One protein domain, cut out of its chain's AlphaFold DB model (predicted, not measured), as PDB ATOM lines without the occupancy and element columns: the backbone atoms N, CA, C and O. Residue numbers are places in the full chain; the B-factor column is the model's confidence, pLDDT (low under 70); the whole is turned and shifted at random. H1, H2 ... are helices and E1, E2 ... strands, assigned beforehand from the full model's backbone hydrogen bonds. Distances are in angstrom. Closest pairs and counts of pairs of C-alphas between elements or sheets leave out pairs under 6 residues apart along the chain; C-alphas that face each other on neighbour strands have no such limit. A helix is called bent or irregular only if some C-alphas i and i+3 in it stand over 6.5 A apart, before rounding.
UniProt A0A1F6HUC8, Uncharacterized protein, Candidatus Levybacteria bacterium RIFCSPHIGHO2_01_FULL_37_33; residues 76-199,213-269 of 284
ATOM      1  N   THR A  76     -52.462 -70.342   3.158       74.06
ATOM      2  CA  THR A  76     -51.047 -69.984   3.031       74.06
ATOM      3  C   THR A  76     -50.701 -69.417   1.654       74.06
ATOM      4  O   THR A  76     -50.084 -68.353   1.575       74.06
ATOM      5  N   LEU A  77     -51.151 -70.056   0.566       79.56
ATOM      6  CA  LEU A  77     -50.989 -69.515  -0.790       79.56
ATOM      7  C   LEU A  77     -51.796 -68.229  -1.001       79.56
ATOM      8  O   LEU A  77     -51.352 -67.322  -1.702       79.56
ATOM      9  N   TYR A  78     -52.992 -68.133  -0.418       79.25
ATOM     10  CA  TYR A  78     -53.794 -66.914  -0.520       79.25
ATOM     11  C   TYR A  78     -53.089 -65.716   0.118       79.25
ATOM     12  O   TYR A  78     -52.978 -64.660  -0.510       79.25
ATOM     13  N   ASP A  79     -52.570 -65.888   1.333       78.12
ATOM     14  CA  ASP A  79     -51.886 -64.824   2.058       78.12
ATOM     15  C   ASP A  79     -50.590 -64.393   1.360       78.12
ATOM     16  O   ASP A  79     -50.327 -63.189   1.272       78.12
ATOM     17  N   SER A  80     -49.831 -65.325   0.767       86.38
ATOM     18  CA  SER A  80     -48.624 -64.982   0.002       86.38
ATOM     19  C   SER A  80     -48.946 -64.180  -1.267       86.38
ATOM     20  O   SER A  80     -48.300 -63.163  -1.536       86.38
ATOM     21  N   TYR A  81     -49.979 -64.568  -2.028       87.62
ATOM     22  CA  TYR A  81     -50.421 -63.809  -3.203       87.62
ATOM     23  C   TYR A  81     -50.976 -62.436  -2.823       87.62
ATOM     24  O   TYR A  81     -50.664 -61.435  -3.473       87.62
ATOM     25  N   ARG A  82     -51.761 -62.362  -1.744       84.75
ATOM     26  CA  ARG A  82     -52.293 -61.103  -1.218       84.75
ATOM     27  C   ARG A  82     -51.174 -60.167  -0.775       84.75
ATOM     28  O   ARG A  82     -51.230 -58.969  -1.067       84.75
ATOM     29  N   TRP A  83     -50.172 -60.687  -0.068       90.69
ATOM     30  CA  TRP A  83     -48.996 -59.921   0.329       90.69
ATOM     31  C   TRP A  83     -48.264 -59.390  -0.902       90.69
ATOM     32  O   TRP A  83     -48.055 -58.180  -0.994       90.69
ATOM     33  N   ALA A  84     -47.976 -60.251  -1.884       92.19
ATOM     34  CA  ALA A  84     -47.236 -59.871  -3.085       92.19
ATOM     35  C   ALA A  84     -47.968 -58.782  -3.883       92.19
ATOM     36  O   ALA A  84     -47.364 -57.772  -4.245       92.19
ATOM     37  N   ALA A  85     -49.282 -58.930  -4.086       88.38
ATOM     38  CA  ALA A  85     -50.093 -57.949  -4.804       88.38
ATOM     39  C   ALA A  85     -50.132 -56.590  -4.084       88.38
ATOM     40  O   ALA A  85     -49.990 -55.533  -4.710       88.38
ATOM     41  N   ASN A  86     -50.282 -56.601  -2.756       87.00
ATOM     42  CA  ASN A  86     -50.294 -55.376  -1.957       87.00
ATOM     43  C   ASN A  86     -48.922 -54.705  -1.906       87.00
ATOM     44  O   ASN A  86     -48.844 -53.481  -2.003       87.00
ATOM     45  N   TYR A  87     -47.852 -55.483  -1.749       93.38
ATOM     46  CA  TYR A  87     -46.494 -54.961  -1.697       93.38
ATOM     47  C   TYR A  87     -46.084 -54.360  -3.045       93.38
ATOM     48  O   TYR A  87     -45.624 -53.224  -3.079       93.38
ATOM     49  N   MET A  88     -46.386 -55.042  -4.153       93.75
ATOM     50  CA  MET A  88     -46.189 -54.525  -5.512       93.75
ATOM     51  C   MET A  88     -46.934 -53.202  -5.743       93.75
ATOM     52  O   MET A  88     -46.338 -52.235  -6.208       93.75
ATOM     53  N   THR A  89     -48.213 -53.123  -5.353       86.75
ATOM     54  CA  THR A  89     -49.008 -51.884  -5.475       86.75
ATOM     55  C   THR A  89     -48.399 -50.744  -4.653       86.75
ATOM     56  O   THR A  89     -48.326 -49.603  -5.112       86.75
ATOM     57  N   LYS A  90     -47.954 -51.041  -3.423       88.94
ATOM     58  CA  LYS A  90     -47.289 -50.055  -2.566       88.94
ATOM     59  C   LYS A  90     -45.992 -49.577  -3.204       88.94
ATOM     60  O   LYS A  90     -45.809 -48.368  -3.278       88.94
ATOM     61  N   LEU A  91     -45.136 -50.480  -3.678       91.81
ATOM     62  CA  LEU A  91     -43.897 -50.114  -4.362       91.81
ATOM     63  C   LEU A  91     -44.182 -49.167  -5.530       91.81
ATOM     64  O   LEU A  91     -43.618 -48.077  -5.556       91.81
ATOM     65  N   ASP A  92     -45.120 -49.518  -6.417       90.31
ATOM     66  CA  ASP A  92     -45.450 -48.679  -7.575       90.31
ATOM     67  C   ASP A  92     -45.956 -47.290  -7.158       90.31
ATOM     68  O   ASP A  92     -45.491 -46.281  -7.682       90.31
ATOM     69  N   THR A  93     -46.810 -47.216  -6.133       86.44
ATOM     70  CA  THR A  93     -47.305 -45.935  -5.595       86.44
ATOM     71  C   THR A  93     -46.163 -45.053  -5.071       86.44
ATOM     72  O   THR A  93     -46.136 -43.853  -5.337       86.44
ATOM     73  N   HIS A  94     -45.193 -45.634  -4.357       86.06
ATOM     74  CA  HIS A  94     -44.068 -44.885  -3.781       86.06
ATOM     75  C   HIS A  94     -42.997 -44.517  -4.818       86.06
ATOM     76  O   HIS A  94     -42.169 -43.646  -4.551       86.06
ATOM     77  N   THR A  95     -43.020 -45.111  -6.018       90.06
ATOM     78  CA  THR A  95     -42.125 -44.678  -7.104       90.06
ATOM     79  C   THR A  95     -42.464 -43.294  -7.654       90.06
ATOM     80  O   THR A  95     -41.623 -42.714  -8.335       90.06
ATOM     81  N   GLY A  96     -43.641 -42.739  -7.327       86.06
ATOM     82  CA  GLY A  96     -44.061 -41.392  -7.718       86.06
ATOM     83  C   GLY A  96     -43.004 -40.330  -7.422       86.06
ATOM     84  O   GLY A  96     -42.474 -39.707  -8.341       86.06
ATOM     85  N   ASP A  97     -42.649 -40.165  -6.148       87.19
ATOM     86  CA  ASP A  97     -41.706 -39.128  -5.711       87.19
ATOM     87  C   ASP A  97     -40.311 -39.308  -6.325       87.19
ATOM     88  O   ASP A  97     -39.668 -38.334  -6.720       87.19
ATOM     89  N   ILE A  98     -39.855 -40.559  -6.440       90.50
ATOM     90  CA  ILE A  98     -38.553 -40.906  -7.027       90.50
ATOM     91  C   ILE A  98     -38.544 -40.565  -8.522       90.50
ATOM     92  O   ILE A  98     -37.618 -39.914  -9.007       90.50
ATOM     93  N   GLY A  99     -39.590 -40.967  -9.246       89.81
ATOM     94  CA  GLY A  99     -39.735 -40.740 -10.681       89.81
ATOM     95  C   GLY A  99     -39.827 -39.257 -11.033       89.81
ATOM     96  O   GLY A  99     -39.082 -38.787 -11.894       89.81
ATOM     97  N   TYR A 100     -40.669 -38.493 -10.328       90.19
ATOM     98  CA  TYR A 100     -40.765 -37.042 -10.528       90.19
ATOM     99  C   TYR A 100     -39.441 -36.333 -10.243       90.19
ATOM    100  O   TYR A 100     -39.035 -35.465 -11.019       90.19
ATOM    101  N   ARG A 101     -38.741 -36.722  -9.171       91.00
ATOM    102  CA  ARG A 101     -37.431 -36.159  -8.829       91.00
ATOM    103  C   ARG A 101     -36.385 -36.447  -9.904       91.00
ATOM    104  O   ARG A 101     -35.671 -35.532 -10.303       91.00
ATOM    105  N   ALA A 102     -36.321 -37.682 -10.401       91.19
ATOM    106  CA  ALA A 102     -35.399 -38.055 -11.471       91.19
ATOM    107  C   ALA A 102     -35.660 -37.248 -12.755       91.19
ATOM    108  O   ALA A 102     -34.721 -36.740 -13.365       91.19
ATOM    109  N   ILE A 103     -36.929 -37.063 -13.136       90.38
ATOM    110  CA  ILE A 103     -37.309 -36.252 -14.305       90.38
ATOM    111  C   ILE A 103     -36.941 -34.776 -14.106       90.38
ATOM    112  O   ILE A 103     -36.409 -34.146 -15.021       90.38
ATOM    113  N   ALA A 104     -37.193 -34.213 -12.922       90.44
ATOM    114  CA  ALA A 104     -36.838 -32.828 -12.616       90.44
ATOM    115  C   ALA A 104     -35.321 -32.600 -12.700       90.44
ATOM    116  O   ALA A 104     -34.880 -31.676 -13.382       90.44
ATOM    117  N   LEU A 105     -34.522 -33.489 -12.103       92.12
ATOM    118  CA  LEU A 105     -33.060 -33.437 -12.171       92.12
ATOM    119  C   LEU A 105     -32.530 -33.592 -13.599       92.12
ATOM    120  O   LEU A 105     -31.603 -32.887 -13.989       92.12
ATOM    121  N   LEU A 106     -33.140 -34.462 -14.408       90.94
ATOM    122  CA  LEU A 106     -32.793 -34.590 -15.823       90.94
ATOM    123  C   LEU A 106     -33.020 -33.274 -16.581       90.94
ATOM    124  O   LEU A 106     -32.184 -32.875 -17.393       90.94
ATOM    125  N   ASN A 107     -34.124 -32.577 -16.302       88.12
ATOM    126  CA  ASN A 107     -34.410 -31.274 -16.900       88.12
ATOM    127  C   ASN A 107     -33.438 -30.187 -16.414       88.12
ATOM    128  O   ASN A 107     -32.973 -29.388 -17.226       88.12
ATOM    129  N   GLU A 108     -33.079 -30.181 -15.127       89.56
ATOM    130  CA  GLU A 108     -32.057 -29.279 -14.575       89.56
ATOM    131  C   GLU A 108     -30.692 -29.508 -15.253       89.56
ATOM    132  O   GLU A 108     -30.058 -28.553 -15.699       89.56
ATOM    133  N   LEU A 109     -30.282 -30.768 -15.450       90.69
ATOM    134  CA  LEU A 109     -29.065 -31.127 -16.190       90.69
ATOM    135  C   LEU A 109     -29.101 -30.637 -17.646       90.69
ATOM    136  O   LEU A 109     -28.116 -30.085 -18.147       90.69
ATOM    137  N   ARG A 110     -30.236 -30.811 -18.337       88.25
ATOM    138  CA  ARG A 110     -30.424 -30.313 -19.712       88.25
ATOM    139  C   ARG A 110     -30.285 -28.790 -19.774       88.25
ATOM    140  O   ARG A 110     -29.615 -28.288 -20.681       88.25
ATOM    141  N   LEU A 111     -30.866 -28.077 -18.808       86.75
ATOM    142  CA  LEU A 111     -30.778 -26.621 -18.701       86.75
ATOM    143  C   LEU A 111     -29.336 -26.163 -18.458       86.75
ATOM    144  O   LEU A 111     -28.825 -25.371 -19.246       86.75
ATOM    145  N   MET A 112     -28.657 -26.716 -17.446       87.75
ATOM    146  CA  MET A 112     -27.260 -26.381 -17.130       87.75
ATOM    147  C   MET A 112     -26.338 -26.590 -18.338       87.75
ATOM    148  O   MET A 112     -25.501 -25.742 -18.644       87.75
ATOM    149  N   ARG A 113     -26.522 -27.692 -19.079       86.31
ATOM    150  CA  ARG A 113     -25.770 -27.963 -20.313       86.31
ATOM    151  C   ARG A 113     -26.021 -26.898 -21.385       86.31
ATOM    152  O   ARG A 113     -25.074 -26.453 -22.030       86.31
ATOM    153  N   SER A 114     -27.280 -26.505 -21.585       84.88
ATOM    154  CA  SER A 114     -27.666 -25.487 -22.572       84.88
ATOM    155  C   SER A 114     -27.091 -24.110 -22.225       84.88
ATOM    156  O   SER A 114     -26.454 -23.469 -23.062       84.88
ATOM    157  N   GLU A 115     -27.238 -23.682 -20.970       84.50
ATOM    158  CA  GLU A 115     -26.717 -22.401 -20.484       84.50
ATOM    159  C   GLU A 115     -25.190 -22.332 -20.585       84.50
ATOM    160  O   GLU A 115     -24.641 -21.327 -21.047       84.50
ATOM    161  N   ASN A 116     -24.500 -23.421 -20.238       83.38
ATOM    162  CA  ASN A 116     -23.053 -23.517 -20.384       83.38
ATOM    163  C   ASN A 116     -22.625 -23.414 -21.863       83.38
ATOM    164  O   ASN A 116     -21.749 -22.617 -22.201       83.38
ATOM    165  N   ALA A 117     -23.300 -24.124 -22.773       82.25
ATOM    166  CA  ALA A 117     -23.023 -24.035 -24.210       82.25
ATOM    167  C   ALA A 117     -23.241 -22.615 -24.767       82.25
ATOM    168  O   ALA A 117     -22.438 -22.121 -25.572       82.25
ATOM    169  N   MET A 118     -24.292 -21.920 -24.317       82.06
ATOM    170  CA  MET A 118     -24.539 -20.518 -24.669       82.06
ATOM    171  C   MET A 118     -23.434 -19.593 -24.146       82.06
ATOM    172  O   MET A 118     -22.974 -18.715 -24.884       82.06
ATOM    173  N   LEU A 119     -22.975 -19.800 -22.908       81.12
ATOM    174  CA  LEU A 119     -21.883 -19.037 -22.302       81.12
ATOM    175  C   LEU A 119     -20.568 -19.229 -23.067       81.12
ATOM    176  O   LEU A 119     -19.922 -18.241 -23.421       81.12
ATOM    177  N   ILE A 120     -20.209 -20.475 -23.387       79.56
ATOM    178  CA  ILE A 120     -19.029 -20.807 -24.200       79.56
ATOM    179  C   ILE A 120     -19.111 -20.102 -25.556       79.56
ATOM    180  O   ILE A 120     -18.175 -19.410 -25.958       79.56
ATOM    181  N   THR A 121     -20.254 -20.209 -26.241       80.75
ATOM    182  CA  THR A 121     -20.465 -19.580 -27.553       80.75
ATOM    183  C   THR A 121     -20.305 -18.060 -27.485       80.75
ATOM    184  O   THR A 121     -19.702 -17.450 -28.371       80.75
ATOM    185  N   ARG A 122     -20.822 -17.429 -26.426       82.31
ATOM    186  CA  ARG A 122     -20.677 -15.989 -26.196       82.31
ATOM    187  C   ARG A 122     -19.223 -15.598 -25.935       82.31
ATOM    188  O   ARG A 122     -18.743 -14.658 -26.561       82.31
ATOM    189  N   ASN A 123     -18.524 -16.318 -25.060       84.81
ATOM    190  CA  ASN A 123     -17.125 -16.035 -24.734       84.81
ATOM    191  C   ASN A 123     -16.223 -16.165 -25.966       84.81
ATOM    192  O   ASN A 123     -15.382 -15.296 -26.188       84.81
ATOM    193  N   LEU A 124     -16.469 -17.162 -26.823       82.81
ATOM    194  CA  LEU A 124     -15.779 -17.304 -28.108       82.81
ATOM    195  C   LEU A 124     -15.996 -16.088 -29.020       82.81
ATOM    196  O   LEU A 124     -15.035 -15.564 -29.579       82.81
ATOM    197  N   ARG A 125     -17.238 -15.594 -29.144       84.94
ATOM    198  CA  ARG A 125     -17.545 -14.385 -29.938       84.94
ATOM    199  C   ARG A 125     -16.882 -13.129 -29.376       84.94
ATOM    200  O   ARG A 125     -16.470 -12.263 -30.138       84.94
ATOM    201  N   GLU A 126     -16.786 -13.030 -28.055       90.88
ATOM    202  CA  GLU A 126     -16.187 -11.891 -27.351       90.88
ATOM    203  C   GLU A 126     -14.657 -12.022 -27.183       90.88
ATOM    204  O   GLU A 126     -14.048 -11.165 -26.547       90.88
ATOM    205  N   SER A 127     -14.023 -13.064 -27.746       86.38
ATOM    206  CA  SER A 127     -12.590 -13.378 -27.561       86.38
ATOM    207  C   SER A 127     -12.162 -13.458 -26.085       86.38
ATOM    208  O   SER A 127     -11.035 -13.112 -25.730       86.38
ATOM    209  N   LYS A 128     -13.070 -13.903 -25.211       85.62
ATOM    210  CA  LYS A 128     -12.813 -14.135 -23.786       85.62
ATOM    211  C   LYS A 128     -12.278 -15.547 -23.566       85.62
ATOM    212  O   LYS A 128     -12.648 -16.474 -24.285       85.62
ATOM    213  N   ALA A 129     -11.443 -15.711 -22.541       77.69
ATOM    214  CA  ALA A 129     -11.025 -17.032 -22.091       77.69
ATOM    215  C   ALA A 129     -12.250 -17.853 -21.649       77.69
ATOM    216  O   ALA A 129     -13.160 -17.333 -20.999       77.69
ATOM    217  N   ILE A 130     -12.277 -19.131 -22.025       76.06
ATOM    218  CA  ILE A 130     -13.211 -20.106 -21.461       76.06
ATOM    219  C   ILE A 130     -12.524 -20.665 -20.219       76.06
ATOM    220  O   ILE A 130     -11.513 -21.355 -20.334       76.06
ATOM    221  N   GLU A 131     -13.039 -20.320 -19.044       68.75
ATOM    222  CA  GLU A 131     -12.529 -20.801 -17.761       68.75
ATOM    223  C   GLU A 131     -13.483 -21.859 -17.187       68.75
ATOM    224  O   GLU A 131     -14.702 -21.692 -17.246       68.75
ATOM    225  N   GLY A 132     -12.914 -22.933 -16.629       70.19
ATOM    226  CA  GLY A 132     -13.647 -24.020 -15.971       70.19
ATOM    227  C   GLY A 132     -14.194 -25.108 -16.902       70.19
ATOM    228  O   GLY A 132     -14.096 -25.034 -18.130       70.19
ATOM    229  N   THR A 133     -14.757 -26.156 -16.300       79.81
ATOM    230  CA  THR A 133     -15.408 -27.276 -17.012       79.81
ATOM    231  C   THR A 133     -16.926 -27.276 -16.815       79.81
ATOM    232  O   THR A 133     -17.448 -26.621 -15.915       79.81
ATOM    233  N   LEU A 134     -17.664 -28.046 -17.629       81.38
ATOM    234  CA  LEU A 134     -19.109 -28.228 -17.431       81.38
ATOM    235  C   LEU A 134     -19.437 -28.760 -16.026       81.38
ATOM    236  O   LEU A 134     -20.433 -28.342 -15.453       81.38
ATOM    237  N   PHE A 135     -18.592 -29.625 -15.457       86.06
ATOM    238  CA  PHE A 135     -18.804 -30.221 -14.133       86.06
ATOM    239  C   PHE A 135     -18.786 -29.197 -12.990       86.06
ATOM    240  O   PHE A 135     -19.500 -29.370 -12.004       86.06
ATOM    241  N   GLU A 136     -18.037 -28.106 -13.154       84.19
ATOM    242  CA  GLU A 136     -17.927 -27.011 -12.181       84.19
ATOM    243  C   GLU A 136     -19.044 -25.968 -12.338       84.19
ATOM    244  O   GLU A 136     -19.194 -25.082 -11.494       84.19
ATOM    245  N   PHE A 137     -19.840 -26.054 -13.411       87.19
ATOM    246  CA  PHE A 137     -20.962 -25.149 -13.631       87.19
ATOM    247  C   PHE A 137     -21.982 -25.297 -12.504       87.19
ATOM    248  O   PHE A 137     -22.335 -26.412 -12.124       87.19
ATOM    249  N   THR A 138     -22.472 -24.172 -11.988       89.44
ATOM    250  CA  THR A 138     -23.446 -24.146 -10.896       89.44
ATOM    251  C   THR A 138     -24.743 -23.495 -11.339       89.44
ATOM    252  O   THR A 138     -24.737 -22.492 -12.052       89.44
ATOM    253  N   ALA A 139     -25.863 -24.038 -10.871       88.31
ATOM    254  CA  ALA A 139     -27.168 -23.401 -10.997       88.31
ATOM    255  C   ALA A 139     -28.030 -23.700  -9.765       88.31
ATOM    256  O   ALA A 139     -27.734 -24.590  -8.965       88.31
ATOM    257  N   TYR A 140     -29.092 -22.918  -9.585       90.00
ATOM    258  CA  TYR A 140     -30.053 -23.153  -8.513       90.00
ATOM    259  C   TYR A 140     -30.961 -24.335  -8.869       90.00
ATOM    260  O   TYR A 140     -31.714 -24.266  -9.840       90.00
ATOM    261  N   SER A 141     -30.918 -25.395  -8.063       92.56
ATOM    262  CA  SER A 141     -31.831 -26.530  -8.179       92.56
ATOM    263  C   SER A 141     -33.161 -26.201  -7.523       92.56
ATOM    264  O   SER A 141     -33.227 -25.930  -6.319       92.56
ATOM    265  N   GLN A 142     -34.238 -26.265  -8.303       89.69
ATOM    266  CA  GLN A 142     -35.592 -26.134  -7.767       89.69
ATOM    267  C   GLN A 142     -35.975 -27.377  -6.965       89.69
ATOM    268  O   GLN A 142     -36.697 -27.273  -5.976       89.69
ATOM    269  N   THR A 143     -35.430 -28.531  -7.353       89.44
ATOM    270  CA  THR A 143     -35.663 -29.820  -6.698       89.44
ATOM    271  C   THR A 143     -35.148 -29.839  -5.254       89.44
ATOM    272  O   THR A 143     -35.826 -30.362  -4.370       89.44
ATOM    273  N   TYR A 144     -33.973 -29.253  -4.998       89.31
ATOM    274  CA  TYR A 144     -33.326 -29.271  -3.674       89.31
ATOM    275  C   TYR A 144     -33.304 -27.917  -2.955       89.31
ATOM    276  O   TYR A 144     -32.877 -27.849  -1.802       89.31
ATOM    277  N   GLY A 145     -33.740 -26.839  -3.609       92.06
ATOM    278  CA  GLY A 145     -33.788 -25.503  -3.013       92.06
ATOM    279  C   GLY A 145     -32.409 -24.926  -2.671       92.06
ATOM    280  O   GLY A 145     -32.277 -24.172  -1.708       92.06
ATOM    281  N   LYS A 146     -31.367 -25.308  -3.420       93.88
ATOM    282  CA  LYS A 146     -29.988 -24.842  -3.220       93.88
ATOM    283  C   LYS A 146     -29.227 -24.744  -4.539       93.88
ATOM    284  O   LYS A 146     -29.598 -25.368  -5.529       93.88
ATOM    285  N   VAL A 147     -28.142 -23.973  -4.533       93.81
ATOM    286  CA  VAL A 147     -27.163 -23.984  -5.626       93.81
ATOM    287  C   VAL A 147     -26.418 -25.314  -5.592       93.81
ATOM    288  O   VAL A 147     -25.957 -25.721  -4.524       93.81
ATOM    289  N   ILE A 148     -26.334 -25.975  -6.742       94.25
ATOM    290  CA  ILE A 148     -25.608 -27.232  -6.923       94.25
ATOM    291  C   ILE A 148     -24.722 -27.159  -8.160       94.25
ATOM    292  O   ILE A 148     -25.004 -26.386  -9.083       94.25
ATOM    293  N   THR A 149     -23.657 -27.956  -8.180       92.94
ATOM    294  CA  THR A 149     -22.836 -28.139  -9.382       92.94
ATOM    295  C   THR A 149     -23.499 -29.111 -10.362       92.94
ATOM    296  O   THR A 149     -24.394 -29.891 -10.015       92.94
ATOM    297  N   PHE A 150     -23.047 -29.092 -11.615       91.69
ATOM    298  CA  PHE A 150     -23.444 -30.081 -12.613       91.69
ATOM    299  C   PHE A 150     -23.045 -31.502 -12.186       91.69
ATOM    300  O   PHE A 150     -23.826 -32.436 -12.358       91.69
ATOM    301  N   GLU A 151     -21.870 -31.667 -11.570       93.50
ATOM    302  CA  GLU A 151     -21.427 -32.950 -11.009       93.50
ATOM    303  C   GLU A 151     -22.367 -33.456  -9.903       93.50
ATOM    304  O   GLU A 151     -22.820 -34.601  -9.951       93.50
ATOM    305  N   GLU A 152     -22.727 -32.594  -8.947       93.81
ATOM    306  CA  GLU A 152     -23.698 -32.929  -7.901       93.81
ATOM    307  C   GLU A 152     -25.058 -33.306  -8.505       93.81
ATOM    308  O   GLU A 152     -25.689 -34.267  -8.064       93.81
ATOM    309  N   SER A 153     -25.498 -32.593  -9.544       93.38
ATOM    310  CA  SER A 153     -26.755 -32.884 -10.247       93.38
ATOM    311  C   SER A 153     -26.745 -34.268 -10.900       93.38
ATOM    312  O   SER A 153     -27.739 -34.990 -10.811       93.38
ATOM    313  N   ILE A 154     -25.625 -34.661 -11.525       92.50
ATOM    314  CA  ILE A 154     -25.455 -36.006 -12.094       92.50
ATOM    315  C   ILE A 154     -25.571 -37.051 -10.989       92.50
ATOM    316  O   ILE A 154     -26.335 -38.001 -11.137       92.50
ATOM    317  N   ALA A 155     -24.854 -36.868  -9.877       93.25
ATOM    318  CA  ALA A 155     -24.867 -37.826  -8.776       93.25
ATOM    319  C   ALA A 155     -26.285 -38.035  -8.213       93.25
ATOM    320  O   ALA A 155     -26.734 -39.173  -8.077       93.25
ATOM    321  N   LEU A 156     -27.020 -36.944  -7.967       94.25
ATOM    322  CA  LEU A 156     -28.400 -36.987  -7.464       94.25
ATOM    323  C   LEU A 156     -29.368 -37.628  -8.470       94.25
ATOM    324  O   LEU A 156     -30.286 -38.364  -8.085       94.25
ATOM    325  N   PHE A 157     -29.169 -37.366  -9.766       93.31
ATOM    326  CA  PHE A 157     -29.951 -37.998 -10.825       93.31
ATOM    327  C   PHE A 157     -29.689 -39.506 -10.873       93.31
ATOM    328  O   PHE A 157     -30.638 -40.288 -10.858       93.31
ATOM    329  N   THR A 158     -28.420 -39.922 -10.883       91.19
ATOM    330  CA  THR A 158     -28.020 -41.334 -10.918       91.19
ATOM    331  C   THR A 158     -28.531 -42.094  -9.698       91.19
ATOM    332  O   THR A 158     -29.008 -43.220  -9.848       91.19
ATOM    333  N   GLU A 159     -28.501 -41.490  -8.509       93.00
ATOM    334  CA  GLU A 159     -29.089 -42.071  -7.297       93.00
ATOM    335  C   GLU A 159     -30.599 -42.301  -7.466       93.00
ATOM    336  O   GLU A 159     -31.089 -43.417  -7.277       93.00
ATOM    337  N   SER A 160     -31.331 -41.269  -7.899       93.44
ATOM    338  CA  SER A 160     -32.786 -41.346  -8.095       93.44
ATOM    339  C   SER A 160     -33.166 -42.381  -9.160       93.44
ATOM    340  O   SER A 160     -34.088 -43.175  -8.965       93.44
ATOM    341  N   LEU A 161     -32.427 -42.417 -10.271       92.00
ATOM    342  CA  LEU A 161     -32.615 -43.392 -11.339       92.00
ATOM    343  C   LEU A 161     -32.322 -44.819 -10.862       92.00
ATOM    344  O   LEU A 161     -33.072 -45.735 -11.189       92.00
ATOM    345  N   SER A 162     -31.277 -45.014 -10.057       93.06
ATOM    346  CA  SER A 162     -30.941 -46.334  -9.510       93.06
ATOM    347  C   SER A 162     -32.060 -46.864  -8.618       93.06
ATOM    348  O   SER A 162     -32.499 -47.999  -8.795       93.06
ATOM    349  N   LEU A 163     -32.592 -46.028  -7.721       93.62
ATOM    350  CA  LEU A 163     -33.730 -46.389  -6.870       93.62
ATOM    351  C   LEU A 163     -34.986 -46.722  -7.688       93.62
ATOM    352  O   LEU A 163     -35.714 -47.661  -7.352       93.62
ATOM    353  N   LEU A 164     -35.232 -45.981  -8.775       93.88
ATOM    354  CA  LEU A 164     -36.328 -46.272  -9.695       93.88
ATOM    355  C   LEU A 164     -36.141 -47.644 -10.360       93.88
ATOM    356  O   LEU A 164     -37.061 -48.455 -10.328       93.88
ATOM    357  N   LEU A 165     -34.956 -47.936 -10.903       93.19
ATOM    358  CA  LEU A 165     -34.654 -49.213 -11.562       93.19
ATOM    359  C   LEU A 165     -34.754 -50.408 -10.603       93.19
ATOM    360  O   LEU A 165     -35.351 -51.422 -10.957       93.19
ATOM    361  N   MET A 166     -34.256 -50.270  -9.372       95.00
ATOM    362  CA  MET A 166     -34.425 -51.280  -8.316       95.00
ATOM    363  C   MET A 166     -35.904 -51.511  -7.981       95.00
ATOM    364  O   MET A 166     -36.342 -52.642  -7.784       95.00
ATOM    365  N   SER A 167     -36.702 -50.441  -7.934       94.69
ATOM    366  CA  SER A 167     -38.144 -50.555  -7.686       94.69
ATOM    367  C   SER A 167     -38.849 -51.283  -8.829       94.69
ATOM    368  O   SER A 167     -39.704 -52.128  -8.574       94.69
ATOM    369  N   ILE A 168     -38.463 -50.998 -10.076       94.19
ATOM    370  CA  ILE A 168     -38.990 -51.669 -11.269       94.19
ATOM    371  C   ILE A 168     -38.665 -53.164 -11.245       94.19
ATOM    372  O   ILE A 168     -39.563 -53.974 -11.467       94.19
ATOM    373  N   ASP A 169     -37.423 -53.538 -10.931       95.69
ATOM    374  CA  ASP A 169     -37.019 -54.939 -10.763       95.69
ATOM    375  C   ASP A 169     -37.896 -55.663  -9.737       95.69
ATOM    376  O   ASP A 169     -38.498 -56.699 -10.032       95.69
ATOM    377  N   ASN A 170     -38.056 -55.069  -8.551       96.94
ATOM    378  CA  ASN A 170     -38.867 -55.644  -7.481       96.94
ATOM    379  C   ASN A 170     -40.334 -55.816  -7.912       96.94
ATOM    380  O   ASN A 170     -40.935 -56.867  -7.684       96.94
ATOM    381  N   ILE A 171     -40.911 -54.799  -8.558       95.75
ATOM    382  CA  ILE A 171     -42.294 -54.814  -9.054       95.75
ATOM    383  C   ILE A 171     -42.480 -55.898 -10.116       95.75
ATOM    384  O   ILE A 171     -43.410 -56.697 -10.016       95.75
ATOM    385  N   LEU A 172     -41.593 -55.971 -11.108       95.25
ATOM    386  CA  LEU A 172     -41.673 -56.962 -12.180       95.25
ATOM    387  C   LEU A 172     -41.429 -58.386 -11.664       95.25
ATOM    388  O   LEU A 172     -42.104 -59.314 -12.107       95.25
ATOM    389  N   THR A 173     -40.547 -58.563 -10.683       96.38
ATOM    390  CA  THR A 173     -40.318 -59.851 -10.009       96.38
ATOM    391  C   THR A 173     -41.566 -60.323  -9.259       96.38
ATOM    392  O   THR A 173     -41.978 -61.480  -9.387       96.38
ATOM    393  N   LEU A 174     -42.238 -59.425  -8.528       95.88
ATOM    394  CA  LEU A 174     -43.522 -59.728  -7.884       95.88
ATOM    395  C   LEU A 174     -44.620 -60.004  -8.915       95.88
ATOM    396  O   LEU A 174     -45.408 -60.931  -8.733       95.88
ATOM    397  N   ASN A 175     -44.660 -59.247 -10.014       94.25
ATOM    398  CA  ASN A 175     -45.625 -59.476 -11.085       94.25
ATOM    399  C   ASN A 175     -45.401 -60.842 -11.754       94.25
ATOM    400  O   ASN A 175     -46.366 -61.532 -12.066       94.25
ATOM    401  N   TYR A 176     -44.147 -61.279 -11.907       94.81
ATOM    402  CA  TYR A 176     -43.807 -62.621 -12.381       94.81
ATOM    403  C   TYR A 176     -44.324 -63.710 -11.427       94.81
ATOM    404  O   TYR A 176     -44.977 -64.654 -11.874       94.81
ATOM    405  N   TYR A 177     -44.128 -63.549 -10.112       93.56
ATOM    406  CA  TYR A 177     -44.717 -64.446  -9.105       93.56
ATOM    407  C   TYR A 177     -46.249 -64.495  -9.192       93.56
ATOM    408  O   TYR A 177     -46.861 -65.562  -9.113       93.56
ATOM    409  N   LEU A 178     -46.870 -63.343  -9.442       90.62
ATOM    410  CA  LEU A 178     -48.305 -63.187  -9.671       90.62
ATOM    411  C   LEU A 178     -48.720 -63.521 -11.111       90.62
ATOM    412  O   LEU A 178     -49.738 -63.021 -11.579       90.62
ATOM    413  N   LYS A 179     -47.953 -64.350 -11.831       88.62
ATOM    414  CA  LYS A 179     -48.277 -64.833 -13.185       88.62
ATOM    415  C   LYS A 179     -48.681 -63.708 -14.144       88.62
ATOM    416  O   LYS A 179     -49.614 -63.857 -14.936       88.62
ATOM    417  N   THR A 180     -47.978 -62.580 -14.066       86.25
ATOM    418  CA  THR A 180     -48.203 -61.374 -14.876       86.25
ATOM    419  C   THR A 180     -49.635 -60.838 -14.769       86.25
ATOM    420  O   THR A 180     -50.249 -60.467 -15.765       86.25
ATOM    421  N   MET A 181     -50.189 -60.836 -13.549       84.00
ATOM    422  CA  MET A 181     -51.540 -60.344 -13.252       84.00
ATOM    423  C   MET A 181     -51.771 -58.903 -13.732       84.00
ATOM    424  O   MET A 181     -52.888 -58.570 -14.135       84.00
ATOM    425  N   VAL A 182     -50.739 -58.059 -13.665       83.44
ATOM    426  CA  VAL A 182     -50.794 -56.643 -14.041       83.44
ATOM    427  C   VAL A 182     -50.111 -56.438 -15.389       83.44
ATOM    428  O   VAL A 182     -48.975 -56.878 -15.587       83.44
ATOM    429  N   GLU A 183     -50.817 -55.782 -16.312       83.88
ATOM    430  CA  GLU A 183     -50.263 -55.363 -17.605       83.88
ATOM    431  C   GLU A 183     -49.181 -54.299 -17.353       83.88
ATOM    432  O   GLU A 183     -49.343 -53.434 -16.490       83.88
ATOM    433  N   GLN A 184     -48.053 -54.367 -18.061       83.38
ATOM    434  CA  GLN A 184     -46.887 -53.532 -17.741       83.38
ATOM    435  C   GLN A 184     -47.179 -52.035 -17.888       83.38
ATOM    436  O   GLN A 184     -46.665 -51.213 -17.134       83.38
ATOM    437  N   GLU A 185     -48.049 -51.674 -18.822       81.19
ATOM    438  CA  GLU A 185     -48.484 -50.304 -19.083       81.19
ATOM    439  C   GLU A 185     -49.178 -49.644 -17.883       81.19
ATOM    440  O   GLU A 185     -49.275 -48.416 -17.835       81.19
ATOM    441  N   GLU A 186     -49.649 -50.437 -16.920       82.31
ATOM    442  CA  GLU A 186     -50.364 -49.951 -15.739       82.31
ATOM    443  C   GLU A 186     -49.429 -49.504 -14.611       82.31
ATOM    444  O   GLU A 186     -49.869 -48.790 -13.711       82.31
ATOM    445  N   PHE A 187     -48.147 -49.874 -14.659       88.25
ATOM    446  CA  PHE A 187     -47.181 -49.476 -13.639       88.25
ATOM    447  C   PHE A 187     -46.679 -48.046 -13.865       88.25
ATOM    448  O   PHE A 187     -46.116 -47.707 -14.914       88.25
ATOM    449  N   ASN A 188     -46.819 -47.197 -12.845       85.69
ATOM    450  CA  ASN A 188     -46.332 -45.819 -12.883       85.69
ATOM    451  C   ASN A 188     -44.807 -45.758 -12.988       85.69
ATOM    452  O   ASN A 188     -44.279 -44.929 -13.733       85.69
ATOM    453  N   CYS A 189     -44.098 -46.662 -12.309       88.94
ATOM    454  CA  CYS A 189     -42.636 -46.721 -12.361       88.94
ATOM    455  C   CYS A 189     -42.107 -46.880 -13.797       88.94
ATOM    456  O   CYS A 189     -41.161 -46.197 -14.196       88.94
ATOM    457  N   LEU A 190     -42.778 -47.702 -14.611       88.25
ATOM    458  CA  LEU A 190     -42.425 -47.906 -16.014       88.25
ATOM    459  C   LEU A 190     -42.729 -46.674 -16.868       88.25
ATOM    460  O   LEU A 190     -41.957 -46.351 -17.770       88.25
ATOM    461  N   ARG A 191     -43.799 -45.931 -16.560       85.56
ATOM    462  CA  ARG A 191     -44.086 -44.645 -17.217       85.56
ATOM    463  C   ARG A 191     -42.984 -43.617 -16.959       85.56
ATOM    464  O   ARG A 191     -42.575 -42.942 -17.900       85.56
ATOM    465  N   PHE A 192     -42.470 -43.517 -15.731       88.38
ATOM    466  CA  PHE A 192     -41.357 -42.609 -15.429       88.38
ATOM    467  C   PHE A 192     -40.079 -43.004 -16.164       88.38
ATOM    468  O   PHE A 192     -39.424 -42.140 -16.744       88.38
ATOM    469  N   LEU A 193     -39.758 -44.301 -16.207       86.81
ATOM    470  CA  LEU A 193     -38.612 -44.782 -16.973       86.81
ATOM    471  C   LEU A 193     -38.750 -44.427 -18.463       86.81
ATOM    472  O   LEU A 193     -37.803 -43.909 -19.050       86.81
ATOM    473  N   ARG A 194     -39.942 -44.596 -19.056       81.81
ATOM    474  CA  ARG A 194     -40.219 -44.150 -20.437       81.81
ATOM    475  C   ARG A 194     -39.956 -42.660 -20.633       81.81
ATOM    476  O   ARG A 194     -39.355 -42.296 -21.630       81.81
ATOM    477  N   MET A 195     -40.378 -41.809 -19.699       81.38
ATOM    478  CA  MET A 195     -40.159 -40.358 -19.790       81.38
ATOM    479  C   MET A 195     -38.681 -39.965 -19.666       81.38
ATOM    480  O   MET A 195     -38.241 -39.007 -20.295       81.38
ATOM    481  N   ILE A 196     -37.907 -40.690 -18.856       82.81
ATOM    482  CA  ILE A 196     -36.461 -40.465 -18.724       82.81
ATOM    483  C   ILE A 196     -35.740 -40.858 -20.018       82.81
ATOM    484  O   ILE A 196     -34.820 -40.163 -20.446       82.81
ATOM    485  N   LEU A 197     -36.172 -41.959 -20.637       77.50
ATOM    486  CA  LEU A 197     -35.539 -42.539 -21.823       77.50
ATOM    487  C   LEU A 197     -36.089 -42.003 -23.143       77.50
ATOM    488  O   LEU A 197     -35.480 -42.237 -24.183       77.50
ATOM    489  N   SER A 198     -37.213 -41.285 -23.131       69.88
ATOM    490  CA  SER A 198     -37.723 -40.633 -24.329       69.88
ATOM    491  C   SER A 198     -36.730 -39.567 -24.780       69.88
ATOM    492  O   SER A 198     -36.523 -38.559 -24.095       69.88
ATOM    493  N   GLU A 199     -36.116 -39.799 -25.935       57.41
ATOM    494  CA  GLU A 199     -35.327 -38.787 -26.619       57.41
ATOM    495  C   GLU A 199     -36.238 -37.605 -26.976       57.41
ATOM    496  O   GLU A 199     -37.339 -37.774 -27.510       57.41
ATOM    497  N   VAL A 213     -27.111 -45.651 -27.962       62.06
ATOM    498  CA  VAL A 213     -26.978 -45.002 -26.652       62.06
ATOM    499  C   VAL A 213     -27.942 -45.661 -25.684       62.06
ATOM    500  O   VAL A 213     -27.576 -45.913 -24.543       62.06
ATOM    501  N   THR A 214     -29.120 -46.051 -26.163       64.50
ATOM    502  CA  THR A 214     -30.086 -46.852 -25.416       64.50
ATOM    503  C   THR A 214     -29.509 -48.214 -25.029       64.50
ATOM    504  O   THR A 214     -29.518 -48.559 -23.849       64.50
ATOM    505  N   GLN A 215     -28.930 -48.986 -25.959       66.75
ATOM    506  CA  GLN A 215     -28.268 -50.252 -25.600       66.75
ATOM    507  C   GLN A 215     -27.062 -50.054 -24.676       66.75
ATOM    508  O   GLN A 215     -26.827 -50.898 -23.812       66.75
ATOM    509  N   LEU A 216     -26.292 -48.977 -24.842       70.25
ATOM    510  CA  LEU A 216     -25.175 -48.653 -23.954       70.25
ATOM    511  C   LEU A 216     -25.670 -48.299 -22.552       70.25
ATOM    512  O   LEU A 216     -25.131 -48.820 -21.584       70.25
ATOM    513  N   PHE A 217     -26.730 -47.500 -22.437       74.75
ATOM    514  CA  PHE A 217     -27.400 -47.185 -21.177       74.75
ATOM    515  C   PHE A 217     -27.885 -48.455 -20.472       74.75
ATOM    516  O   PHE A 217     -27.615 -48.642 -19.285       74.75
ATOM    517  N   TYR A 218     -28.524 -49.372 -21.206       74.81
ATOM    518  CA  TYR A 218     -28.949 -50.649 -20.637       74.81
ATOM    519  C   TYR A 218     -27.766 -51.478 -20.141       74.81
ATOM    520  O   TYR A 218     -27.732 -51.856 -18.975       74.81
ATOM    521  N   LYS A 219     -26.759 -51.694 -20.993       76.69
ATOM    522  CA  LYS A 219     -25.605 -52.536 -20.655       76.69
ATOM    523  C   LYS A 219     -24.732 -51.957 -19.545       76.69
ATOM    524  O   LYS A 219     -24.165 -52.713 -18.766       76.69
ATOM    525  N   GLN A 220     -24.552 -50.638 -19.514       81.12
ATOM    526  CA  GLN A 220     -23.607 -49.988 -18.604       81.12
ATOM    527  C   GLN A 220     -24.243 -49.552 -17.287       81.12
ATOM    528  O   GLN A 220     -23.527 -49.457 -16.293       81.12
ATOM    529  N   LEU A 221     -25.553 -49.281 -17.269       82.44
ATOM    530  CA  LEU A 221     -26.230 -48.763 -16.083       82.44
ATOM    531  C   LEU A 221     -27.352 -49.678 -15.598       82.44
ATOM    532  O   LEU A 221     -27.362 -50.044 -14.427       82.44
ATOM    533  N   VAL A 222     -28.283 -50.068 -16.471       85.31
ATOM    534  CA  VAL A 222     -29.470 -50.827 -16.045       85.31
ATOM    535  C   VAL A 222     -29.108 -52.245 -15.620       85.31
ATOM    536  O   VAL A 222     -29.381 -52.615 -14.482       85.31
ATOM    537  N   ASP A 223     -28.470 -53.022 -16.495       85.62
ATOM    538  CA  ASP A 223     -28.172 -54.435 -16.245       85.62
ATOM    539  C   ASP A 223     -27.391 -54.652 -14.936       85.62
ATOM    540  O   ASP A 223     -27.828 -55.486 -14.141       85.62
ATOM    541  N   PRO A 224     -26.326 -53.879 -14.622       89.38
ATOM    542  CA  PRO A 224     -25.608 -54.030 -13.355       89.38
ATOM    543  C   PRO A 224     -26.465 -53.745 -12.113       89.38
ATOM    544  O   PRO A 224     -26.329 -54.425 -11.091       89.38
ATOM    545  N   ILE A 225     -27.352 -52.743 -12.185       90.19
ATOM    546  CA  ILE A 225     -28.254 -52.389 -11.079       90.19
ATOM    547  C   ILE A 225     -29.267 -53.512 -10.858       90.19
ATOM    548  O   ILE A 225     -29.457 -53.937  -9.719       90.19
ATOM    549  N   ILE A 226     -29.873 -54.013 -11.939       92.19
ATOM    550  CA  ILE A 226     -30.836 -55.115 -11.885       92.19
ATOM    551  C   ILE A 226     -30.157 -56.378 -11.353       92.19
ATOM    552  O   ILE A 226     -30.646 -56.953 -10.393       92.19
ATOM    553  N   GLU A 227     -29.003 -56.784 -11.892       89.19
ATOM    554  CA  GLU A 227     -28.270 -57.968 -11.413       89.19
ATOM    555  C   GLU A 227     -27.998 -57.918  -9.910       89.19
ATOM    556  O   GLU A 227     -28.271 -58.877  -9.188       89.19
ATOM    557  N   THR A 228     -27.507 -56.775  -9.428       91.19
ATOM    558  CA  THR A 228     -27.139 -56.604  -8.019       91.19
ATOM    559  C   THR A 228     -28.360 -56.538  -7.099       91.19
ATOM    560  O   THR A 228     -28.307 -56.994  -5.954       91.19
ATOM    561  N   ASN A 229     -29.449 -55.916  -7.552       96.00
ATOM    562  CA  ASN A 229     -30.670 -55.776  -6.764       96.00
ATOM    563  C   ASN A 229     -31.482 -57.072  -6.725       96.00
ATOM    564  O   ASN A 229     -31.985 -57.436  -5.661       96.00
ATOM    565  N   HIS A 230     -31.570 -57.775  -7.852       96.50
ATOM    566  CA  HIS A 230     -32.467 -58.907  -8.028       96.50
ATOM    567  C   HIS A 230     -32.164 -60.026  -7.035       96.50
ATOM    568  O   HIS A 230     -33.059 -60.498  -6.341       96.50
ATOM    569  N   GLU A 231     -30.891 -60.398  -6.879       94.31
ATOM    570  CA  GLU A 231     -30.480 -61.410  -5.899       94.31
ATOM    571  C   GLU A 231     -30.909 -61.030  -4.472       94.31
ATOM    572  O   GLU A 231     -31.545 -61.825  -3.776       94.31
ATOM    573  N   LYS A 232     -30.664 -59.778  -4.066       95.62
ATOM    574  CA  LYS A 232     -31.049 -59.268  -2.739       95.62
ATOM    575  C   LYS A 232     -32.561 -59.275  -2.543       95.62
ATOM    576  O   LYS A 232     -33.051 -59.575  -1.452       95.62
ATOM    577  N   PHE A 233     -33.314 -58.936  -3.585       97.00
ATOM    578  CA  PHE A 233     -34.767 -58.940  -3.517       97.00
ATOM    579  C   PHE A 233     -35.336 -60.359  -3.444       97.00
ATOM    580  O   PHE A 233     -36.260 -60.612  -2.670       97.00
ATOM    581  N   ILE A 234     -34.741 -61.313  -4.161       95.69
ATOM    582  CA  ILE A 234     -35.092 -62.732  -4.065       95.69
ATOM    583  C   ILE A 234     -34.820 -63.270  -2.657       95.69
ATOM    584  O   ILE A 234     -35.661 -63.980  -2.105       95.69
ATOM    585  N   GLU A 235     -33.692 -62.922  -2.035       94.38
ATOM    586  CA  GLU A 235     -33.417 -63.282  -0.638       94.38
ATOM    587  C   GLU A 235     -34.466 -62.711   0.324       94.38
ATOM    588  O   GLU A 235     -34.949 -63.417   1.217       94.38
ATOM    589  N   PHE A 236     -34.858 -61.451   0.125       95.06
ATOM    590  CA  PHE A 236     -35.944 -60.831   0.878       95.06
ATOM    591  C   PHE A 236     -37.266 -61.590   0.688       95.06
ATOM    592  O   PHE A 236     -37.895 -61.968   1.676       95.06
ATOM    593  N   MET A 237     -37.651 -61.903  -0.553       94.50
ATOM    594  CA  MET A 237     -38.861 -62.678  -0.840       94.50
ATOM    595  C   MET A 237     -38.829 -64.065  -0.195       94.50
ATOM    596  O   MET A 237     -39.820 -64.469   0.403       94.50
ATOM    597  N   LYS A 238     -37.701 -64.787  -0.255       92.94
ATOM    598  CA  LYS A 238     -37.545 -66.104   0.393       92.94
ATOM    599  C   LYS A 238     -37.804 -66.021   1.900       92.94
ATOM    600  O   LYS A 238     -38.478 -66.888   2.458       92.94
ATOM    601  N   ARG A 239     -37.307 -64.969   2.560       91.12
ATOM    602  CA  ARG A 239     -37.542 -64.732   3.994       91.12
ATOM    603  C   ARG A 239     -39.004 -64.425   4.302       91.12
ATOM    604  O   ARG A 239     -39.554 -65.015   5.227       91.12
ATOM    605  N   GLU A 240     -39.628 -63.540   3.529       91.31
ATOM    606  CA  GLU A 240     -41.049 -63.210   3.693       91.31
ATOM    607  C   GLU A 240     -41.927 -64.441   3.440       91.31
ATOM    608  O   GLU A 240     -42.824 -64.741   4.222       91.31
ATOM    609  N   PHE A 241     -41.627 -65.230   2.408       88.62
ATOM    610  CA  PHE A 241     -42.422 -66.403   2.034       88.62
ATOM    611  C   PHE A 241     -42.281 -67.558   3.013       88.62
ATOM    612  O   PHE A 241     -43.257 -68.263   3.270       88.62
ATOM    613  N   SER A 242     -41.124 -67.672   3.666       86.19
ATOM    614  CA  SER A 242     -40.939 -68.602   4.782       86.19
ATOM    615  C   SER A 242     -41.935 -68.337   5.921       86.19
ATOM    616  O   SER A 242     -42.370 -69.284   6.570       86.19
ATOM    617  N   SER A 243     -42.362 -67.083   6.137       83.50
ATOM    618  CA  SER A 243     -43.394 -66.757   7.139       83.50
ATOM    619  C   SER A 243     -44.785 -67.289   6.770       83.50
ATOM    620  O   SER A 243     -45.577 -67.604   7.657       83.50
ATOM    621  N   PHE A 244     -45.048 -67.479   5.474       81.44
ATOM    622  CA  PHE A 244     -46.253 -68.121   4.942       81.44
ATOM    623  C   PHE A 244     -46.091 -69.639   4.768       81.44
ATOM    624  O   PHE A 244     -46.991 -70.288   4.245       81.44
ATOM    625  N   SER A 245     -44.959 -70.224   5.187       84.56
ATOM    626  CA  SER A 245     -44.594 -71.623   4.894       84.56
ATOM    627  C   SER A 245     -44.550 -71.946   3.390       84.56
ATOM    628  O   SER A 245     -44.798 -73.080   2.985       84.56
ATOM    629  N   ILE A 246     -44.222 -70.948   2.562       85.38
ATOM    630  CA  ILE A 246     -44.060 -71.076   1.112       85.38
ATOM    631  C   ILE A 246     -42.570 -71.106   0.766       85.38
ATOM    632  O   ILE A 246     -41.804 -70.229   1.165       85.38
ATOM    633  N   THR A 247     -42.182 -72.084  -0.048       86.62
ATOM    634  CA  THR A 247     -40.853 -72.151  -0.663       86.62
ATOM    635  C   THR A 247     -40.970 -71.743  -2.126       86.62
ATOM    636  O   THR A 247     -41.852 -72.225  -2.834       86.62
ATOM    637  N   LEU A 248     -40.101 -70.837  -2.575       86.38
ATOM    638  CA  LEU A 248     -39.991 -70.484  -3.991       86.38
ATOM    639  C   LEU A 248     -39.306 -71.612  -4.765       86.38
ATOM    640  O   LEU A 248     -38.345 -72.192  -4.266       86.38
ATOM    641  N   ASP A 249     -39.766 -71.866  -5.988       85.94
ATOM    642  CA  ASP A 249     -39.152 -72.845  -6.885       85.94
ATOM    643  C   ASP A 249     -37.678 -72.502  -7.170       85.94
ATOM    644  O   ASP A 249     -37.319 -71.330  -7.314       85.94
ATOM    645  N   ASP A 250     -36.831 -73.521  -7.333       83.94
ATOM    646  CA  ASP A 250     -35.385 -73.345  -7.557       83.94
ATOM    647  C   ASP A 250     -35.069 -72.528  -8.823       83.94
ATOM    648  O   ASP A 250     -34.071 -71.813  -8.885       83.94
ATOM    649  N   THR A 251     -35.949 -72.580  -9.826       91.44
ATOM    650  CA  THR A 251     -35.819 -71.840 -11.091       91.44
ATOM    651  C   THR A 251     -36.435 -70.440 -11.046       91.44
ATOM    652  O   THR A 251     -36.354 -69.699 -12.029       91.44
ATOM    653  N   PHE A 252     -37.057 -70.042  -9.928       93.12
ATOM    654  CA  PHE A 252     -37.782 -68.775  -9.825       93.12
ATOM    655  C   PHE A 252     -36.869 -67.565 -10.037       93.12
ATOM    656  O   PHE A 252     -37.235 -66.645 -10.766       93.12
ATOM    657  N   GLN A 253     -35.675 -67.574  -9.440       94.44
ATOM    658  CA  GLN A 253     -34.703 -66.484  -9.565       94.44
ATOM    659  C   GLN A 253     -34.266 -66.286 -11.022       94.44
ATOM    660  O   GLN A 253     -34.328 -65.181 -11.548       94.44
ATOM    661  N   GLU A 254     -33.892 -67.362 -11.714       94.44
ATOM    662  CA  GLU A 254     -33.484 -67.286 -13.121       94.44
ATOM    663  C   GLU A 254     -34.645 -66.860 -14.030       94.44
ATOM    664  O   GLU A 254     -34.481 -66.017 -14.915       94.44
ATOM    665  N   GLY A 255     -35.839 -67.416 -13.797       94.88
ATOM    666  CA  GLY A 255     -37.033 -67.116 -14.584       94.88
ATOM    667  C   GLY A 255     -37.512 -65.673 -14.423       94.88
ATOM    668  O   GLY A 255     -37.814 -65.010 -15.418       94.88
ATOM    669  N   SER A 256     -37.546 -65.169 -13.189       95.62
ATOM    670  CA  SER A 256     -37.957 -63.791 -12.901       95.62
ATOM    671  C   SER A 256     -36.936 -62.771 -13.405       95.62
ATOM    672  O   SER A 256     -37.338 -61.804 -14.049       95.62
ATOM    673  N   LEU A 257     -35.631 -63.021 -13.254       95.06
ATOM    674  CA  LEU A 257     -34.592 -62.164 -13.832       95.06
ATOM    675  C   LEU A 257     -34.702 -62.084 -15.361       95.06
ATOM    676  O   LEU A 257     -34.614 -61.001 -15.947       95.06
ATOM    677  N   LEU A 258     -34.932 -63.223 -16.026       93.19
ATOM    678  CA  LEU A 258     -35.136 -63.255 -17.474       93.19
ATOM    679  C   LEU A 258     -36.381 -62.458 -17.886       93.19
ATOM    680  O   LEU A 258     -36.351 -61.758 -18.899       93.19
ATOM    681  N   TYR A 259     -37.463 -62.553 -17.111       93.12
ATOM    682  CA  TYR A 259     -38.670 -61.763 -17.330       93.12
ATOM    683  C   TYR A 259     -38.395 -60.257 -17.199       93.12
ATOM    684  O   TYR A 259     -38.745 -59.503 -18.108       93.12
ATOM    685  N   VAL A 260     -37.712 -59.820 -16.137       92.56
ATOM    686  CA  VAL A 260     -37.342 -58.409 -15.914       92.56
ATOM    687  C   VAL A 260     -36.518 -57.873 -17.089       92.56
ATOM    688  O   VAL A 260     -36.866 -56.854 -17.686       92.56
ATOM    689  N   ARG A 261     -35.474 -58.609 -17.491       88.38
ATOM    690  CA  ARG A 261     -34.581 -58.225 -18.598       88.38
ATOM    691  C   ARG A 261     -35.269 -58.140 -19.948       88.38
ATOM    692  O   ARG A 261     -34.864 -57.331 -20.770       88.38
ATOM    693  N   LYS A 262     -36.269 -58.982 -20.205       86.94
ATOM    694  CA  LYS A 262     -37.050 -58.913 -21.448       86.94
ATOM    695  C   LYS A 262     -38.025 -57.742 -21.441       86.94
ATOM    696  O   LYS A 262     -38.204 -57.099 -22.464       86.94
ATOM    697  N   SER A 263     -38.598 -57.448 -20.278       84.56
ATOM    698  CA  SER A 263     -39.608 -56.403 -20.116       84.56
ATOM    699  C   SER A 263     -39.032 -54.998 -20.298       84.56
ATOM    700  O   SER A 263     -39.655 -54.144 -20.913       84.56
ATOM    701  N   LEU A 264     -37.828 -54.738 -19.786       78.88
ATOM    702  CA  LEU A 264     -37.236 -53.397 -19.782       78.88
ATOM    703  C   LEU A 264     -36.947 -52.822 -21.191       78.88
ATOM    704  O   LEU A 264     -37.385 -51.709 -21.471       78.88
ATOM    705  N   PRO A 265     -36.302 -53.540 -22.130       68.12
ATOM    706  CA  PRO A 265     -36.065 -53.035 -23.483       68.12
ATOM    707  C   PRO A 265     -37.348 -52.743 -24.276       68.12
ATOM    708  O   PRO A 265     -37.391 -51.775 -25.040       68.12
ATOM    709  N   GLU A 266     -38.406 -53.536 -24.077       64.62
ATOM    710  CA  GLU A 266     -39.716 -53.340 -24.722       64.62
ATOM    711  C   GLU A 266     -40.380 -52.019 -24.294       64.62
ATOM    712  O   GLU A 266     -41.167 -51.435 -25.033       64.62
ATOM    713  N   ILE A 267     -40.012 -51.489 -23.125       61.12
ATOM    714  CA  ILE A 267     -40.531 -50.228 -22.587       61.12
ATOM    715  C   ILE A 267     -39.905 -49.019 -23.292       61.12
ATOM    716  O   ILE A 267     -40.586 -48.007 -23.450       61.12
ATOM    717  N   THR A 268     -38.650 -49.122 -23.743       52.06
ATOM    718  CA  THR A 268     -37.938 -48.075 -24.504       52.06
ATOM    719  C   THR A 268     -38.310 -48.002 -25.969       52.06
ATOM    720  O   THR A 268     -38.281 -46.919 -26.552       52.06
ATOM    721  N   VAL A 269     -38.681 -49.131 -26.568       48.44
ATOM    722  CA  VAL A 269     -39.219 -49.158 -27.927       48.44
ATOM    723  C   VAL A 269     -40.698 -48.813 -27.823       48.44
ATOM    724  O   VAL A 269     -41.574 -49.667 -27.917       48.44
TER     725      VAL A 269
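What this domain is: This is residues 76 to 199 and 213 to 269 of the 284 residues of an uncharacterized protein of Candidatus Levybacteria bacterium RIFCSPHIGHO2_01_FULL_37_33 (UniProt A0A1F6HUC8). One long, slightly bent helix, H1, runs nearly the whole length of a rod, and H2 folds back along it through the middle, with H3, H4b and H5 packed on H2. The hairpin of E1 and E2 sits by the start of H2, and H1b and the loop 126 to 137 reach past it to make one end of the rod. The printed part has 181 residues with five named helices and two named strands, in the order H1, E1, E2, H2, H3, H4, H5, and is mostly helix; the sheet E1 - E2 is antiparallel. The whole is loose, with a radius of gyration of the C-alphas of 20.4 A and spans of 74 by 32 by 25 A.

How they stand to each other: H1, residues 76 to 125, was assigned as one helix by its hydrogen bonds but is bent, C-alphas 94 and 97 being 6.5 A apart; its arms H1a, 76 to 94, and H1b, 97 to 125, stand at a shallow tilt of 29 degrees. E1, 138 to 141, and E2, 146 to 149, form an antiparallel hairpin, with N 139 and O 148 within hydrogen-bond range at 3.1 A. H2, 150 to 177, is the hub, touching four helices. It touches H1b at a shallow tilt of 31 degrees, opposite ways, closest at the C-alphas of Ala 102 and Ser 160, 5.4 A. H3, 188 to 197, forms a helical hairpin with H2, closest at C-alphas 168 and 189, 6.2 A. H1b, H2 and H3 are an up and down bundle, each running against the one before. H4, 213 to 243, one helix by its hydrogen bonds, is also bent, C-alphas 220 and 223 being 6.8 A apart; its arms H4a, 213 to 220, and H4b, 223 to 243, stand at a steep tilt of 55 degrees. H4b touches H2 with residues 225 to 233 alone, closest at C-alphas 229 and 166, 6.1 A. H5, 252 to 268, touches H2 at a steep tilt of 55 degrees, closest at C-alphas 256 and 173, 5.4 A. H1b and H5 are apart. Every O i to N i+4 pair is within hydrogen-bond range in H1a, H1b, H2, H3 and H4a, against 14 of 17 in H4b and 10 of 13 in H5.

Where its parts are: H1a begins at C-alpha 76, (-51.047, -69.984, 3.031), and spans 26.9 A; H1b spans 42.2 A, H2 40.6 A, H4b 30.5 A. H5 spans 25.4 A and ends at C-alpha 268, (-37.938, -48.075, -24.504).

The domain as a whole: The C-alphas farthest apart, of Thr 76 and Ser 127, are 75.0 A apart. Residues 200 to 212 are not printed, a gap of 10.4 A between C-alphas 199 and 213. The link H1 to E1 is long. Confidence is under 70 at residues 131, 198 to 199, 213 to 215 and 265 to 269.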